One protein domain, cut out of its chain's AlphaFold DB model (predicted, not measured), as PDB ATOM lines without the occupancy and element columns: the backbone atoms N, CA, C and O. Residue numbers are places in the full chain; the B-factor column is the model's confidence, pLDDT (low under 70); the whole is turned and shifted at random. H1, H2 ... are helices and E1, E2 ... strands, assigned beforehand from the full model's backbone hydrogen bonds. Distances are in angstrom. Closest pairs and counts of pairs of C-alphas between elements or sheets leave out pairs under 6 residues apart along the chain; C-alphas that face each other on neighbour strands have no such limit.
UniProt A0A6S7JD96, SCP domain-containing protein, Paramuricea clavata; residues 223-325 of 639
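AT A GLANCE: This is residues 223 to 325 of the 639 residues of the protein "SCP domain-containing protein" of Paramuricea clavata (UniProt A0A6S7JD96). With little regular structure, a mostly looped head holds the hairpin E2 and E3, with short helix H1 packed on E2, and a second hairpin, E4 and E5; residues 223 to 246 fold back as a long arm. One named helix and five strands, ordered E1, H1, E2, E3, E4, E5, hold 30 of 103 printed residues: mixed class, both two-stranded sheets antiparallel. The whole is loose, radius of gyration of the C-alphas 18.4 A, spanning 60 by 31 by 24 A.

IN THESE COORDINATES: E2, residues 286 to 290, measures 13.1 A, and E3, 298 to 303, 13.8 A. H1, 262 to 269, measures 10.4 A. E4 is 315 to 318; E5, 321 to 324, ends at C-alpha (50.974, -74.188, 35.283). E1, 244 to 246, begins at C-alpha (61.870, -82.946, 25.727).

HOW THE PARTS SIT: In hairpin E2 and E3, N 287 and O 302 are 2.8 A apart, within hydrogen-bond range. The closest C-alphas of H1 and E2, Cys 267 and Cys 289, are 5.6 A apart. In H1 every O i to N i+4 pair is within range. In hairpin E4 and E5, N 316 and O 323 are 2.9 A apart, within range. E1 pairs with no named strand.

THE WHOLE: The farthest C-alphas, Tyr 234 and Ser 295, are 60.7 A apart. The printed part has no cut. Links E1 to H1, H1 to E2 and E3 to E4 are long. pLDDT is under 70 at residues 228 to 239, 242, 292 and 294 to 295.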
ATOM      1  N   GLN A 223      60.777 -77.513  24.145       87.25
ATOM      2  CA  GLN A 223      62.199 -77.518  23.824       87.25
ATOM      3  C   GLN A 223      62.683 -78.961  23.802       87.25
ATOM      4  O   GLN A 223      62.235 -79.785  24.605       87.25
ATOM      5  N   THR A 224      63.613 -79.265  22.908       84.00
ATOM      6  CA  THR A 224      64.234 -80.586  22.813       84.00
ATOM      7  C   THR A 224      65.743 -80.471  22.929       84.00
ATOM      8  O   THR A 224      66.330 -79.413  22.722       84.00
ATOM      9  N   ARG A 225      66.396 -81.563  23.304       83.00
ATOM     10  CA  ARG A 225      67.852 -81.691  23.275       83.00
ATOM     11  C   ARG A 225      68.217 -83.110  22.887       83.00
ATOM     12  O   ARG A 225      67.462 -84.046  23.147       83.00
ATOM     13  N   SER A 226      69.370 -83.277  22.259       75.56
ATOM     14  CA  SER A 226      69.813 -84.573  21.750       75.56
ATOM     15  C   SER A 226      71.055 -85.041  22.489       75.56
ATOM     16  O   SER A 226      71.920 -84.239  22.838       75.56
ATOM     17  N   CYS A 227      71.154 -86.345  22.739       71.50
ATOM     18  CA  CYS A 227      72.315 -86.937  23.394       71.50
ATOM     19  C   CYS A 227      73.466 -87.125  22.397       71.50
ATOM     20  O   CYS A 227      73.739 -88.225  21.920       71.50
ATOM     21  N   ILE A 228      74.074 -86.015  21.984       68.25
ATOM     22  CA  ILE A 228      75.118 -85.999  20.950       68.25
ATOM     23  C   ILE A 228      76.325 -85.129  21.313       68.25
ATOM     24  O   ILE A 228      77.238 -85.005  20.498       68.25
ATOM     25  N   TYR A 229      76.367 -84.544  22.514       62.91
ATOM     26  CA  TYR A 229      77.403 -83.595  22.919       62.91
ATOM     27  C   TYR A 229      78.044 -83.931  24.283       62.91
ATOM     28  O   TYR A 229      77.735 -83.290  25.287       62.91
ATOM     29  N   PRO A 230      78.962 -84.913  24.328       61.81
ATOM     30  CA  PRO A 230      79.382 -85.769  23.215       61.81
ATOM     31  C   PRO A 230      78.389 -86.912  22.959       61.81
ATOM     32  O   PRO A 230      77.601 -87.285  23.828       61.81
ATOM     33  N   LYS A 231      78.402 -87.465  21.741       59.00
ATOM     34  CA  LYS A 231      77.582 -88.631  21.391       59.00
ATOM     35  C   LYS A 231      78.060 -89.840  22.202       59.00
ATOM     36  O   LYS A 231      79.266 -90.106  22.171       59.00
ATOM     37  N   PRO A 232      77.155 -90.575  22.882       58.06
ATOM     38  CA  PRO A 232      77.525 -91.794  23.578       58.06
ATOM     39  C   PRO A 232      78.266 -92.725  22.629       58.06
ATOM     40  O   PRO A 232      77.836 -92.959  21.493       58.06
ATOM     41  N   SER A 233      79.395 -93.246  23.084       54.38
ATOM     42  CA  SER A 233      80.162 -94.217  22.317       54.38
ATOM     43  C   SER A 233      80.747 -95.291  23.222       54.38
ATOM     44  O   SER A 233      81.042 -95.062  24.399       54.38
ATOM     45  N   TYR A 234      80.921 -96.479  22.644       59.47
ATOM     46  CA  TYR A 234      81.489 -97.650  23.311       59.47
ATOM     47  C   TYR A 234      80.671 -98.068  24.555       59.47
ATOM     48  O   TYR A 234      79.532 -98.517  24.397       59.47
ATOM     49  N   ASN A 235      81.236 -97.925  25.763       50.81
ATOM     50  CA  ASN A 235      80.590 -98.148  27.068       50.81
ATOM     51  C   ASN A 235      80.331 -96.851  27.853       50.81
ATOM     52  O   ASN A 235      80.178 -96.883  29.072       50.81
ATOM     53  N   GLY A 236      80.326 -95.695  27.191       53.00
ATOM     54  CA  GLY A 236      79.863 -94.468  27.825       53.00
ATOM     55  C   GLY A 236      78.376 -94.559  28.161       53.00
ATOM     56  O   GLY A 236      77.597 -95.090  27.372       53.00
ATOM     57  N   ARG A 237      77.981 -94.040  29.328       53.44
ATOM     58  CA  ARG A 237      76.573 -93.923  29.742       53.44
ATOM     59  C   ARG A 237      75.779 -93.140  28.702       53.44
ATOM     60  O   ARG A 237      76.313 -92.186  28.146       53.44
ATOM     61  N   ASP A 238      74.519 -93.492  28.481       57.25
ATOM     62  CA  ASP A 238      73.610 -92.597  27.762       57.25
ATOM     63  C   ASP A 238      73.334 -91.337  28.607       57.25
ATOM     64  O   ASP A 238      73.646 -91.280  29.805       57.25
ATOM     65  N   CYS A 239      72.770 -90.305  27.994       62.81
ATOM     66  CA  CYS A 239      72.397 -89.101  28.716       62.81
ATOM     67  C   CYS A 239      71.292 -89.401  29.733       62.81
ATOM     68  O   CYS A 239      70.281 -90.021  29.415       62.81
ATOM     69  N   SER A 240      71.456 -88.901  30.958       70.00
ATOM     70  CA  SER A 240      70.440 -89.010  32.004       70.00
ATOM     71  C   SER A 240      69.632 -87.714  32.110       70.00
ATOM     72  O   SER A 240      70.205 -86.624  32.197       70.00
ATOM     73  N   GLY A 241      68.300 -87.827  32.090       72.88
ATOM     74  CA  GLY A 241      67.348 -86.713  32.207       72.88
ATOM     75  C   GLY A 241      66.442 -86.533  30.983       72.88
ATOM     76  O   GLY A 241      66.544 -87.257  29.999       72.88
ATOM     77  N   GLU A 242      65.545 -85.547  31.040       68.81
ATOM     78  CA  GLU A 242      64.533 -85.306  29.999       68.81
ATOM     79  C   GLU A 242      65.157 -84.876  28.663       68.81
ATOM     80  O   GLU A 242      66.029 -84.007  28.645       68.81
ATOM     81  N   SER A 243      64.699 -85.429  27.537       76.38
ATOM     82  CA  SER A 243      65.101 -85.014  26.177       76.38
ATOM     83  C   SER A 243      64.123 -84.025  25.528       76.38
ATOM     84  O   SER A 243      64.449 -83.389  24.524       76.38
ATOM     85  N   LYS A 244      62.936 -83.867  26.121       84.12
ATOM     86  CA  LYS A 244      61.870 -82.946  25.727       84.12
ATOM     87  C   LYS A 244      61.300 -82.323  26.998       84.12
ATOM     88  O   LYS A 244      60.973 -83.060  27.918       84.12
ATOM     89  N   ARG A 245      61.166 -80.996  27.037       86.62
ATOM     90  CA  ARG A 245      60.534 -80.278  28.155       86.62
ATOM     91  C   ARG A 245      59.557 -79.217  27.669       86.62
ATOM     92  O   ARG A 245      59.729 -78.660  26.582       86.62
ATOM     93  N   LEU A 246      58.549 -78.927  28.485       87.06
ATOM     94  CA  LEU A 246      57.579 -77.861  28.246       87.06
ATOM     95  C   LEU A 246      58.219 -76.478  28.474       87.06
ATOM     96  O   LEU A 246      58.939 -76.275  29.450       87.06
ATOM     97  N   SER A 247      57.942 -75.517  27.588       85.38
ATOM     98  CA  SER A 247      58.251 -74.100  27.823       85.38
ATOM     99  C   SER A 247      57.439 -73.577  29.011       85.38
ATOM    100  O   SER A 247      56.223 -73.758  29.018       85.38
ATOM    101  N   PRO A 248      58.045 -72.856  29.970       84.75
ATOM    102  CA  PRO A 248      57.312 -72.307  31.112       84.75
ATOM    103  C   PRO A 248      56.349 -71.175  30.719       84.75
ATOM    104  O   PRO A 248      55.557 -70.739  31.552       84.75
ATOM    105  N   TYR A 249      56.415 -70.699  29.473       88.88
ATOM    106  CA  TYR A 249      55.605 -69.602  28.954       88.88
ATOM    107  C   TYR A 249      54.579 -70.056  27.921       88.88
ATOM    108  O   TYR A 249      54.885 -70.905  27.072       88.88
ATOM    109  N   TRP A 250      53.412 -69.412  27.955       90.62
ATOM    110  CA  TRP A 250      52.415 -69.469  26.889       90.62
ATOM    111  C   TRP A 250      52.971 -68.938  25.564       90.62
ATOM    112  O   TRP A 250      53.779 -68.012  25.538       90.62
ATOM    113  N   CYS A 251      52.497 -69.492  24.452       89.69
ATOM    114  CA  CYS A 251      52.690 -68.918  23.124       89.69
ATOM    115  C   CYS A 251      51.335 -68.619  22.481       89.69
ATOM    116  O   CYS A 251      50.333 -69.260  22.796       89.69
ATOM    117  N   ASN A 252      51.294 -67.634  21.582       89.56
ATOM    118  CA  ASN A 252      50.064 -67.213  20.908       89.56
ATOM    119  C   ASN A 252      48.895 -66.943  21.886       89.56
ATOM    120  O   ASN A 252      47.785 -67.454  21.721       89.56
ATOM    121  N   SER A 253      49.160 -66.149  22.932       88.50
ATOM    122  CA  SER A 253      48.197 -65.828  23.999       88.50
ATOM    123  C   SER A 253      47.039 -64.923  23.566       88.50
ATOM    124  O   SER A 253      46.115 -64.718  24.350       88.50
ATOM    125  N   GLN A 254      47.061 -64.376  22.347       87.94
ATOM    126  CA  GLN A 254      45.941 -63.614  21.803       87.94
ATOM    127  C   GLN A 254      44.660 -64.450  21.795       87.94
ATOM    128  O   GLN A 254      44.683 -65.633  21.454       87.94
ATOM    129  N   ASN A 255      43.531 -63.830  22.129       87.31
ATOM    130  CA  ASN A 255      42.236 -64.496  22.046       87.31
ATOM    131  C   ASN A 255      41.944 -64.918  20.601       87.31
ATOM    132  O   ASN A 255      42.233 -64.186  19.652       87.31
ATOM    133  N   CYS A 256      41.350 -66.096  20.437       85.62
ATOM    134  CA  CYS A 256      40.833 -66.521  19.145       85.62
ATOM    135  C   CYS A 256      39.583 -65.709  18.772       85.62
ATOM    136  O   CYS A 256      38.808 -65.319  19.642       85.62
ATOM    137  N   VAL A 257      39.371 -65.488  17.468       87.38
ATOM    138  CA  VAL A 257      38.183 -64.784  16.938       87.38
ATOM    139  C   VAL A 257      36.888 -65.517  17.304       87.38
ATOM    140  O   VAL A 257      35.853 -64.895  17.521       87.38
ATOM    141  N   THR A 258      36.957 -66.843  17.413       82.12
ATOM    142  CA  THR A 258      35.871 -67.699  17.889       82.12
ATOM    143  C   THR A 258      36.331 -68.450  19.129       82.12
ATOM    144  O   THR A 258      37.381 -69.093  19.089       82.12
ATOM    145  N   ASP A 259      35.543 -68.402  20.200       70.50
ATOM    146  CA  ASP A 259      35.753 -69.255  21.368       70.50
ATOM    147  C   ASP A 259      35.315 -70.681  21.012       70.50
ATOM    148  O   ASP A 259      34.133 -70.956  20.788       70.50
ATOM    149  N   VAL A 260      36.288 -71.576  20.852       75.75
ATOM    150  CA  VAL A 260      36.055 -72.974  20.489       75.75
ATOM    151  C   VAL A 260      36.277 -73.844  21.711       75.75
ATOM    152  O   VAL A 260      37.351 -73.855  22.302       75.75
ATOM    153  N   ASN A 261      35.254 -74.619  22.074       87.88
ATOM    154  CA  ASN A 261      35.379 -75.622  23.121       87.88
ATOM    155  C   ASN A 261      36.241 -76.791  22.605       87.88
ATOM    156  O   ASN A 261      35.746 -77.725  21.974       87.88
ATOM    157  N   GLU A 262      37.543 -76.717  22.872       89.50
ATOM    158  CA  GLU A 262      38.557 -77.685  22.429       89.50
ATOM    159  C   GLU A 262      38.224 -79.119  22.861       89.50
ATOM    160  O   GLU A 262      38.397 -80.068  22.098       89.50
ATOM    161  N   ARG A 263      37.667 -79.293  24.063       93.00
ATOM    162  CA  ARG A 263      37.283 -80.612  24.583       93.00
ATOM    163  C   ARG A 263      36.094 -81.183  23.816       93.00
ATOM    164  O   ARG A 263      36.103 -82.358  23.459       93.00
ATOM    165  N   ALA A 264      35.111 -80.352  23.483       92.06
ATOM    166  CA  ALA A 264      33.991 -80.753  22.637       92.06
ATOM    167  C   ALA A 264      34.449 -81.142  21.220       92.06
ATOM    168  O   ALA A 264      33.942 -82.114  20.653       92.06
ATOM    169  N   GLN A 265      35.438 -80.436  20.660       92.12
ATOM    170  CA  GLN A 265      36.047 -80.799  19.377       92.12
ATOM    171  C   GLN A 265      36.766 -82.148  19.449       92.12
ATOM    172  O   GLN A 265      36.553 -82.987  18.576       92.12
ATOM    173  N   GLN A 266      37.543 -82.395  20.507       94.06
ATOM    174  CA  GLN A 266      38.205 -83.683  20.727       94.06
ATOM    175  C   GLN A 266      37.193 -84.827  20.904       94.06
ATOM    176  O   GLN A 266      37.391 -85.911  20.358       94.06
ATOM    177  N   CYS A 267      36.070 -84.592  21.593       92.12
ATOM    178  CA  CYS A 267      34.977 -85.565  21.681       92.12
ATOM    179  C   CYS A 267      34.398 -85.898  20.304       92.12
ATOM    180  O   CYS A 267      34.298 -87.073  19.947       92.12
ATOM    181  N   LYS A 268      34.095 -84.872  19.500       92.69
ATOM    182  CA  LYS A 268      33.599 -85.045  18.130       92.69
ATOM    183  C   LYS A 268      34.603 -85.790  17.245       92.69
ATOM    184  O   LYS A 268      34.212 -86.696  16.514       92.69
ATOM    185  N   ALA A 269      35.888 -85.446  17.332       90.81
ATOM    186  CA  ALA A 269      36.959 -86.087  16.568       90.81
ATOM    187  C   ALA A 269      37.118 -87.579  16.908       90.81
ATOM    188  O   ALA A 269      37.475 -88.374  16.044       90.81
ATOM    189  N   ARG A 270      36.796 -87.972  18.147       89.19
ATOM    190  CA  ARG A 270      36.798 -89.370  18.613       89.19
ATOM    191  C   ARG A 270      35.462 -90.097  18.388       89.19
ATOM    192  O   ARG A 270      35.298 -91.213  18.869       89.19
ATOM    193  N   GLY A 271      34.519 -89.493  17.658       88.62
ATOM    194  CA  GLY A 271      33.238 -90.109  17.290       88.62
ATOM    195  C   GLY A 271      32.121 -89.974  18.331       88.62
ATOM    196  O   GLY A 271      31.101 -90.646  18.210       88.62
ATOM    197  N   TYR A 272      32.286 -89.114  19.339       87.06
ATOM    198  CA  TYR A 272      31.261 -88.831  20.348       87.06
ATOM    199  C   TYR A 272      30.460 -87.569  20.009       87.06
ATOM    200  O   TYR A 272      30.778 -86.828  19.075       87.06
ATOM    201  N   SER A 273      29.412 -87.298  20.791       85.44
ATOM    202  CA  SER A 273      28.718 -86.013  20.702       85.44
ATOM    203  C   SER A 273      29.687 -84.859  21.005       85.44
ATOM    204  O   SER A 273      30.624 -85.003  21.794       85.44
ATOM    205  N   ALA A 274      29.475 -83.699  20.376       87.25
ATOM    206  CA  ALA A 274      30.302 -82.502  20.568       87.25
ATOM    207  C   ALA A 274      29.987 -81.786  21.897       87.25
ATOM    208  O   ALA A 274      29.872 -80.567  21.941       87.25
ATOM    209  N   ASN A 275      29.820 -82.559  22.969       88.25
ATOM    210  CA  ASN A 275      29.530 -82.101  24.316       88.25
ATOM    211  C   ASN A 275      30.531 -82.746  25.269       88.25
ATOM    212  O   ASN A 275      30.693 -83.968  25.313       88.25
ATOM    213  N   SER A 276      31.202 -81.903  26.043       90.31
ATOM    214  CA  SER A 276      32.252 -82.312  26.966       90.31
ATOM    215  C   SER A 276      32.076 -81.646  28.317       90.31
ATOM    216  O   SER A 276      31.641 -80.494  28.371       90.31
ATOM    217  N   TYR A 277      32.514 -82.311  29.380       89.31
ATOM    218  CA  TYR A 277      32.540 -81.739  30.723       89.31
ATOM    219  C   TYR A 277      33.947 -81.814  31.315       89.31
ATOM    220  O   TYR A 277      34.658 -82.799  31.123       89.31
ATOM    221  N   ASN A 278      34.362 -80.767  32.028       89.75
ATOM    222  CA  ASN A 278      35.617 -80.761  32.771       89.75
ATOM    223  C   ASN A 278      35.310 -80.786  34.272       89.75
ATOM    224  O   ASN A 278      34.776 -79.821  34.811       89.75
ATOM    225  N   PHE A 279      35.658 -81.890  34.938       86.00
ATOM    226  CA  PHE A 279      35.457 -82.061  36.380       86.00
ATOM    227  C   PHE A 279      36.527 -81.362  37.239       86.00
ATOM    228  O   PHE A 279      36.357 -81.278  38.453       86.00
ATOM    229  N   GLY A 280      37.604 -80.844  36.636       86.94
ATOM    230  CA  GLY A 280      38.699 -80.182  37.344       86.94
ATOM    231  C   GLY A 280      39.452 -81.106  38.314       86.94
ATOM    232  O   GLY A 280      39.298 -82.331  38.308       86.94
ATOM    233  N   GLY A 281      40.297 -80.508  39.159       85.38
ATOM    234  CA  GLY A 281      41.062 -81.232  40.179       85.38
ATOM    235  C   GLY A 281      41.965 -82.316  39.581       85.38
ATOM    236  O   GLY A 281      42.672 -82.076  38.606       85.38
ATOM    237  N   GLN A 282      41.925 -83.527  40.142       80.94
ATOM    238  CA  GLN A 282      42.692 -84.671  39.626       80.94
ATOM    239  C   GLN A 282      42.247 -85.129  38.226       80.94
ATOM    240  O   GLN A 282      42.997 -85.825  37.556       80.94
ATOM    241  N   ASN A 283      41.052 -84.726  37.782       82.69
ATOM    242  CA  ASN A 283      40.466 -85.111  36.498       82.69
ATOM    243  C   ASN A 283      40.553 -83.997  35.443       82.69
ATOM    244  O   ASN A 283      39.918 -84.095  34.393       82.69
ATOM    245  N   ASP A 284      41.288 -82.913  35.716       88.19
ATOM    246  CA  ASP A 284      41.282 -81.712  34.872       88.19
ATOM    247  C   ASP A 284      41.735 -82.014  33.437       88.19
ATOM    248  O   ASP A 284      41.217 -81.453  32.479       88.19
ATOM    249  N   CYS A 285      42.647 -82.965  33.252       92.94
ATOM    250  CA  CYS A 285      43.173 -83.331  31.935       92.94
ATOM    251  C   CYS A 285      42.602 -84.631  31.366       92.94
ATOM    252  O   CYS A 285      43.052 -85.115  30.326       92.94
ATOM    253  N   ASN A 286      41.545 -85.151  31.981       92.69
ATOM    254  CA  ASN A 286      40.749 -86.229  31.421       92.69
ATOM    255  C   ASN A 286      39.705 -85.636  30.464       92.69
ATOM    256  O   ASN A 286      39.053 -84.625  30.747       92.69
ATOM    257  N   LEU A 287      39.534 -86.274  29.309       92.50
ATOM    258  CA  LEU A 287      38.475 -85.940  28.372       92.50
ATOM    259  C   LEU A 287      37.207 -86.683  28.787       92.50
ATOM    260  O   LEU A 287      37.171 -87.909  28.717       92.50
ATOM    261  N   PHE A 288      36.154 -85.958  29.159       90.88
ATOM    262  CA  PHE A 288      34.836 -86.553  29.357       90.88
ATOM    263  C   PHE A 288      33.894 -86.124  28.247       90.88
ATOM    264  O   PHE A 288      33.673 -84.929  28.050       90.88
ATOM    265  N   CYS A 289      33.321 -87.105  27.557       91.81
ATOM    266  CA  CYS A 289      32.396 -86.887  26.450       91.81
ATOM    267  C   CYS A 289      31.006 -87.386  26.816       91.81
ATOM    268  O   CYS A 289      30.865 -88.409  27.493       91.81
ATOM    269  N   GLN A 290      29.987 -86.672  26.351       87.50
ATOM    270  CA  GLN A 290      28.601 -87.081  26.522       87.50
ATOM    271  C   GLN A 290      28.254 -88.212  25.547       87.50
ATOM    272  O   GLN A 290      28.582 -88.166  24.353       87.50
ATOM    273  N   GLU A 291      27.568 -89.228  26.062       80.50
ATOM    274  CA  GLU A 291      27.079 -90.341  25.256       80.50
ATOM    275  C   GLU A 291      25.850 -89.906  24.432       80.50
ATOM    276  O   GLU A 291      24.890 -89.394  25.014       80.50
ATOM    277  N   PRO A 292      25.817 -90.124  23.102       69.50
ATOM    278  CA  PRO A 292      24.686 -89.716  22.264       69.50
ATOM    279  C   PRO A 292      23.336 -90.308  22.694       69.50
ATOM    280  O   PRO A 292      22.296 -89.693  22.471       69.50
ATOM    281  N   SER A 293      23.340 -91.492  23.316       70.00
ATOM    282  CA  SER A 293      22.139 -92.194  23.782       70.00
ATOM    283  C   SER A 293      21.676 -91.790  25.189       70.00
ATOM    284  O   SER A 293      20.596 -92.201  25.607       70.00
ATOM    285  N   MET A 294      22.460 -90.994  25.930       68.00
ATOM    286  CA  MET A 294      22.180 -90.621  27.321       68.00
ATOM    287  C   MET A 294      22.597 -89.169  27.595       68.00
ATOM    288  O   MET A 294      23.716 -88.884  28.022       68.00
ATOM    289  N   SER A 295      21.662 -88.240  27.398       66.44
ATOM    290  CA  SER A 295      21.893 -86.788  27.382       66.44
ATOM    291  C   SER A 295      22.434 -86.156  28.676       66.44
ATOM    292  O   SER A 295      22.787 -84.984  28.654       66.44
ATOM    293  N   ASN A 296      22.569 -86.881  29.789       76.06
ATOM    294  CA  ASN A 296      23.051 -86.314  31.059       76.06
ATOM    295  C   ASN A 296      24.326 -86.970  31.613       76.06
ATOM    296  O   ASN A 296      24.798 -86.562  32.672       76.06
ATOM    297  N   PHE A 297      24.901 -87.963  30.927       79.75
ATOM    298  CA  PHE A 297      26.047 -88.713  31.447       79.75
ATOM    299  C   PHE A 297      27.310 -88.477  30.619       79.75
ATOM    300  O   PHE A 297      27.318 -88.633  29.396       79.75
ATOM    301  N   TYR A 298      28.389 -88.117  31.317       84.69
ATOM    302  CA  TYR A 298      29.711 -87.882  30.751       84.69
ATOM    303  C   TYR A 298      30.658 -88.996  31.184       84.69
ATOM    304  O   TYR A 298      30.835 -89.237  32.378       84.69
ATOM    305  N   TYR A 299      31.290 -89.653  30.215       81.88
ATOM    306  CA  TYR A 299      32.189 -90.778  30.468       81.88
ATOM    307  C   TYR A 299      33.629 -90.426  30.088       81.88
ATOM    308  O   TYR A 299      33.832 -89.699  29.112       81.88
ATOM    309  N   PRO A 300      34.633 -90.944  30.818       86.44
ATOM    310  CA  PRO A 300      36.036 -90.706  30.502       86.44
ATOM    311  C   PRO A 300      36.419 -91.385  29.179       86.44
ATOM    312  O   PRO A 300      36.193 -92.580  28.989       86.44
ATOM    313  N   ARG A 301      37.025 -90.624  28.264       89.69
ATOM    314  CA  ARG A 301      37.467 -91.033  26.916       89.69
ATOM    315  C   ARG A 301      38.975 -90.825  26.722       89.69
ATOM    316  O   ARG A 301      39.431 -90.450  25.639       89.69
ATOM    317  N   GLY A 302      39.737 -91.065  27.789       86.12
ATOM    318  CA  GLY A 302      41.187 -90.867  27.849       86.12
ATOM    319  C   GLY A 302      41.574 -89.441  28.241       86.12
ATOM    320  O   GLY A 302      40.773 -88.721  28.833       86.12
ATOM    321  N   ASN A 303      42.796 -89.037  27.906       91.88
ATOM    322  CA  ASN A 303      43.302 -87.694  28.190       91.88
ATOM    323  C   ASN A 303      42.927 -86.714  27.071       91.88
ATOM    324  O   ASN A 303      42.708 -87.109  25.914       91.88
ATOM    325  N   VAL A 304      42.831 -85.435  27.425       92.81
ATOM    326  CA  VAL A 304      42.785 -84.359  26.431       92.81
ATOM    327  C   VAL A 304      44.143 -84.209  25.746       92.81
ATOM    328  O   VAL A 304      45.161 -84.645  26.280       92.81
ATOM    329  N   GLU A 305      44.157 -83.613  24.559       92.06
ATOM    330  CA  GLU A 305      45.396 -83.343  23.821       92.06
ATOM    331  C   GLU A 305      46.295 -82.332  24.548       92.06
ATOM    332  O   GLU A 305      45.811 -81.403  25.211       92.06
ATOM    333  N   ASP A 306      47.609 -82.498  24.390       91.06
ATOM    334  CA  ASP A 306      48.617 -81.601  24.950       91.06
ATOM    335  C   ASP A 306      48.369 -80.146  24.513       91.06
ATOM    336  O   ASP A 306      48.246 -79.832  23.328       91.06
ATOM    337  N   GLY A 307      48.311 -79.233  25.483       89.69
ATOM    338  CA  GLY A 307      47.993 -77.823  25.261       89.69
ATOM    339  C   GLY A 307      46.528 -77.454  25.496       89.69
ATOM    340  O   GLY A 307      46.199 -76.267  25.460       89.69
ATOM    341  N   THR A 308      45.645 -78.419  25.768       92.69
ATOM    342  CA  THR A 308      44.258 -78.124  26.170       92.69
ATOM    343  C   THR A 308      44.252 -77.361  27.496       92.69
ATOM    344  O   THR A 308      44.940 -77.748  28.441       92.69
ATOM    345  N   LEU A 309      43.469 -76.284  27.590       91.69
ATOM    346  CA  LEU A 309      43.403 -75.461  28.803       91.69
ATOM    347  C   LEU A 309      42.838 -76.239  30.003       91.69
ATOM    348  O   LEU A 309      41.840 -76.968  29.900       91.69
ATOM    349  N   CYS A 310      43.463 -76.036  31.161       92.88
ATOM    350  CA  CYS A 310      42.952 -76.506  32.443       92.88
ATOM    351  C   CYS A 310      41.745 -75.683  32.914       92.88
ATOM    352  O   CYS A 310      41.568 -74.521  32.540       92.88
ATOM    353  N   SER A 311      40.962 -76.257  33.826       90.38
ATOM    354  CA  SER A 311      39.795 -75.636  34.465       90.38
ATOM    355  C   SER A 311      40.117 -74.291  35.127       90.38
ATOM    356  O   SER A 311      39.329 -73.349  35.050       90.38
ATOM    357  N   ASN A 312      41.312 -74.169  35.713       84.19
ATOM    358  CA  ASN A 312      41.783 -72.958  36.386       84.19
ATOM    359  C   ASN A 312      42.237 -71.833  35.430       84.19
ATOM    360  O   ASN A 312      42.580 -70.750  35.903       84.19
ATOM    361  N   LYS A 313      42.274 -72.080  34.110       84.31
ATOM    362  CA  LYS A 313      42.755 -71.162  33.054       84.31
ATOM    363  C   LYS A 313      44.202 -70.655  33.212       84.31
ATOM    364  O   LYS A 313      44.617 -69.755  32.483       84.31
ATOM    365  N   LYS A 314      44.972 -71.214  34.150       86.69
ATOM    366  CA  LYS A 314      46.373 -70.867  34.457       86.69
ATOM    367  C   LYS A 314      47.366 -71.949  34.028       86.69
ATOM    368  O   LYS A 314      48.572 -71.756  34.153       86.69
ATOM    369  N   GLY A 315      46.871 -73.078  33.533       91.06
ATOM    370  CA  GLY A 315      47.695 -74.187  33.078       91.06
ATOM    371  C   GLY A 315      47.175 -74.843  31.810       91.06
ATOM    372  O   GLY A 315      46.042 -74.600  31.382       91.06
ATOM    373  N   ALA A 316      48.025 -75.678  31.225       93.19
ATOM    374  CA  ALA A 316      47.709 -76.543  30.100       93.19
ATOM    375  C   ALA A 316      47.903 -78.006  30.489       93.19
ATOM    376  O   ALA A 316      48.769 -78.345  31.295       93.19
ATOM    377  N   CYS A 317      47.112 -78.874  29.878       92.19
ATOM    378  CA  CYS A 317      47.278 -80.308  29.988       92.19
ATOM    379  C   CYS A 317      48.497 -80.767  29.194       92.19
ATOM    380  O   CYS A 317      48.605 -80.439  28.015       92.19
ATOM    381  N   VAL A 318      49.397 -81.504  29.841       89.75
ATOM    382  CA  VAL A 318      50.563 -82.150  29.227       89.75
ATOM    383  C   VAL A 318      50.716 -83.531  29.850       89.75
ATOM    384  O   VAL A 318      50.727 -83.646  31.075       89.75
ATOM    385  N   ASP A 319      50.750 -84.576  29.021       84.31
ATOM    386  CA  ASP A 319      50.808 -85.980  29.463       84.31
ATOM    387  C   ASP A 319      49.712 -86.344  30.492       84.31
ATOM    388  O   ASP A 319      49.899 -87.143  31.409       84.31
ATOM    389  N   GLY A 320      48.524 -85.744  30.343       84.75
ATOM    390  CA  GLY A 320      47.383 -85.979  31.235       84.75
ATOM    391  C   GLY A 320      47.456 -85.265  32.588       84.75
ATOM    392  O   GLY A 320      46.607 -85.516  33.440       84.75
ATOM    393  N   VAL A 321      48.412 -84.354  32.790       86.38
ATOM    394  CA  VAL A 321      48.548 -83.553  34.015       86.38
ATOM    395  C   VAL A 321      48.385 -82.070  33.700       86.38
ATOM    396  O   VAL A 321      48.883 -81.579  32.689       86.38
ATOM    397  N   CYS A 322      47.688 -81.336  34.570       89.31
ATOM    398  CA  CYS A 322      47.593 -79.885  34.448       89.31
ATOM    399  C   CYS A 322      48.889 -79.226  34.934       89.31
ATOM    400  O   CYS A 322      49.185 -79.240  36.130       89.31
ATOM    401  N   VAL A 323      49.640 -78.619  34.017       90.31
ATOM    402  CA  VAL A 323      50.894 -77.912  34.304       90.31
ATOM    403  C   VAL A 323      50.643 -76.409  34.255       90.31
ATOM    404  O   VAL A 323      50.007 -75.929  33.321       90.31
ATOM    405  N   LEU A 324      51.114 -75.650  35.249       91.12
ATOM    406  CA  LEU A 324      50.974 -74.188  35.283       91.12
ATOM    407  C   LEU A 324      51.991 -73.511  34.357       91.12
ATOM    408  O   LEU A 324      53.159 -73.897  34.337       91.12
ATOM    409  N   LEU A 325      51.556 -72.472  33.639       88.69
ATOM    410  CA  LEU A 325      52.413 -71.675  32.756       88.69
ATOM    411  C   LEU A 325      52.310 -70.186  33.094       88.69
ATOM    412  O   LEU A 325      51.261 -69.684  33.504       88.69
TER     413      LEU A 325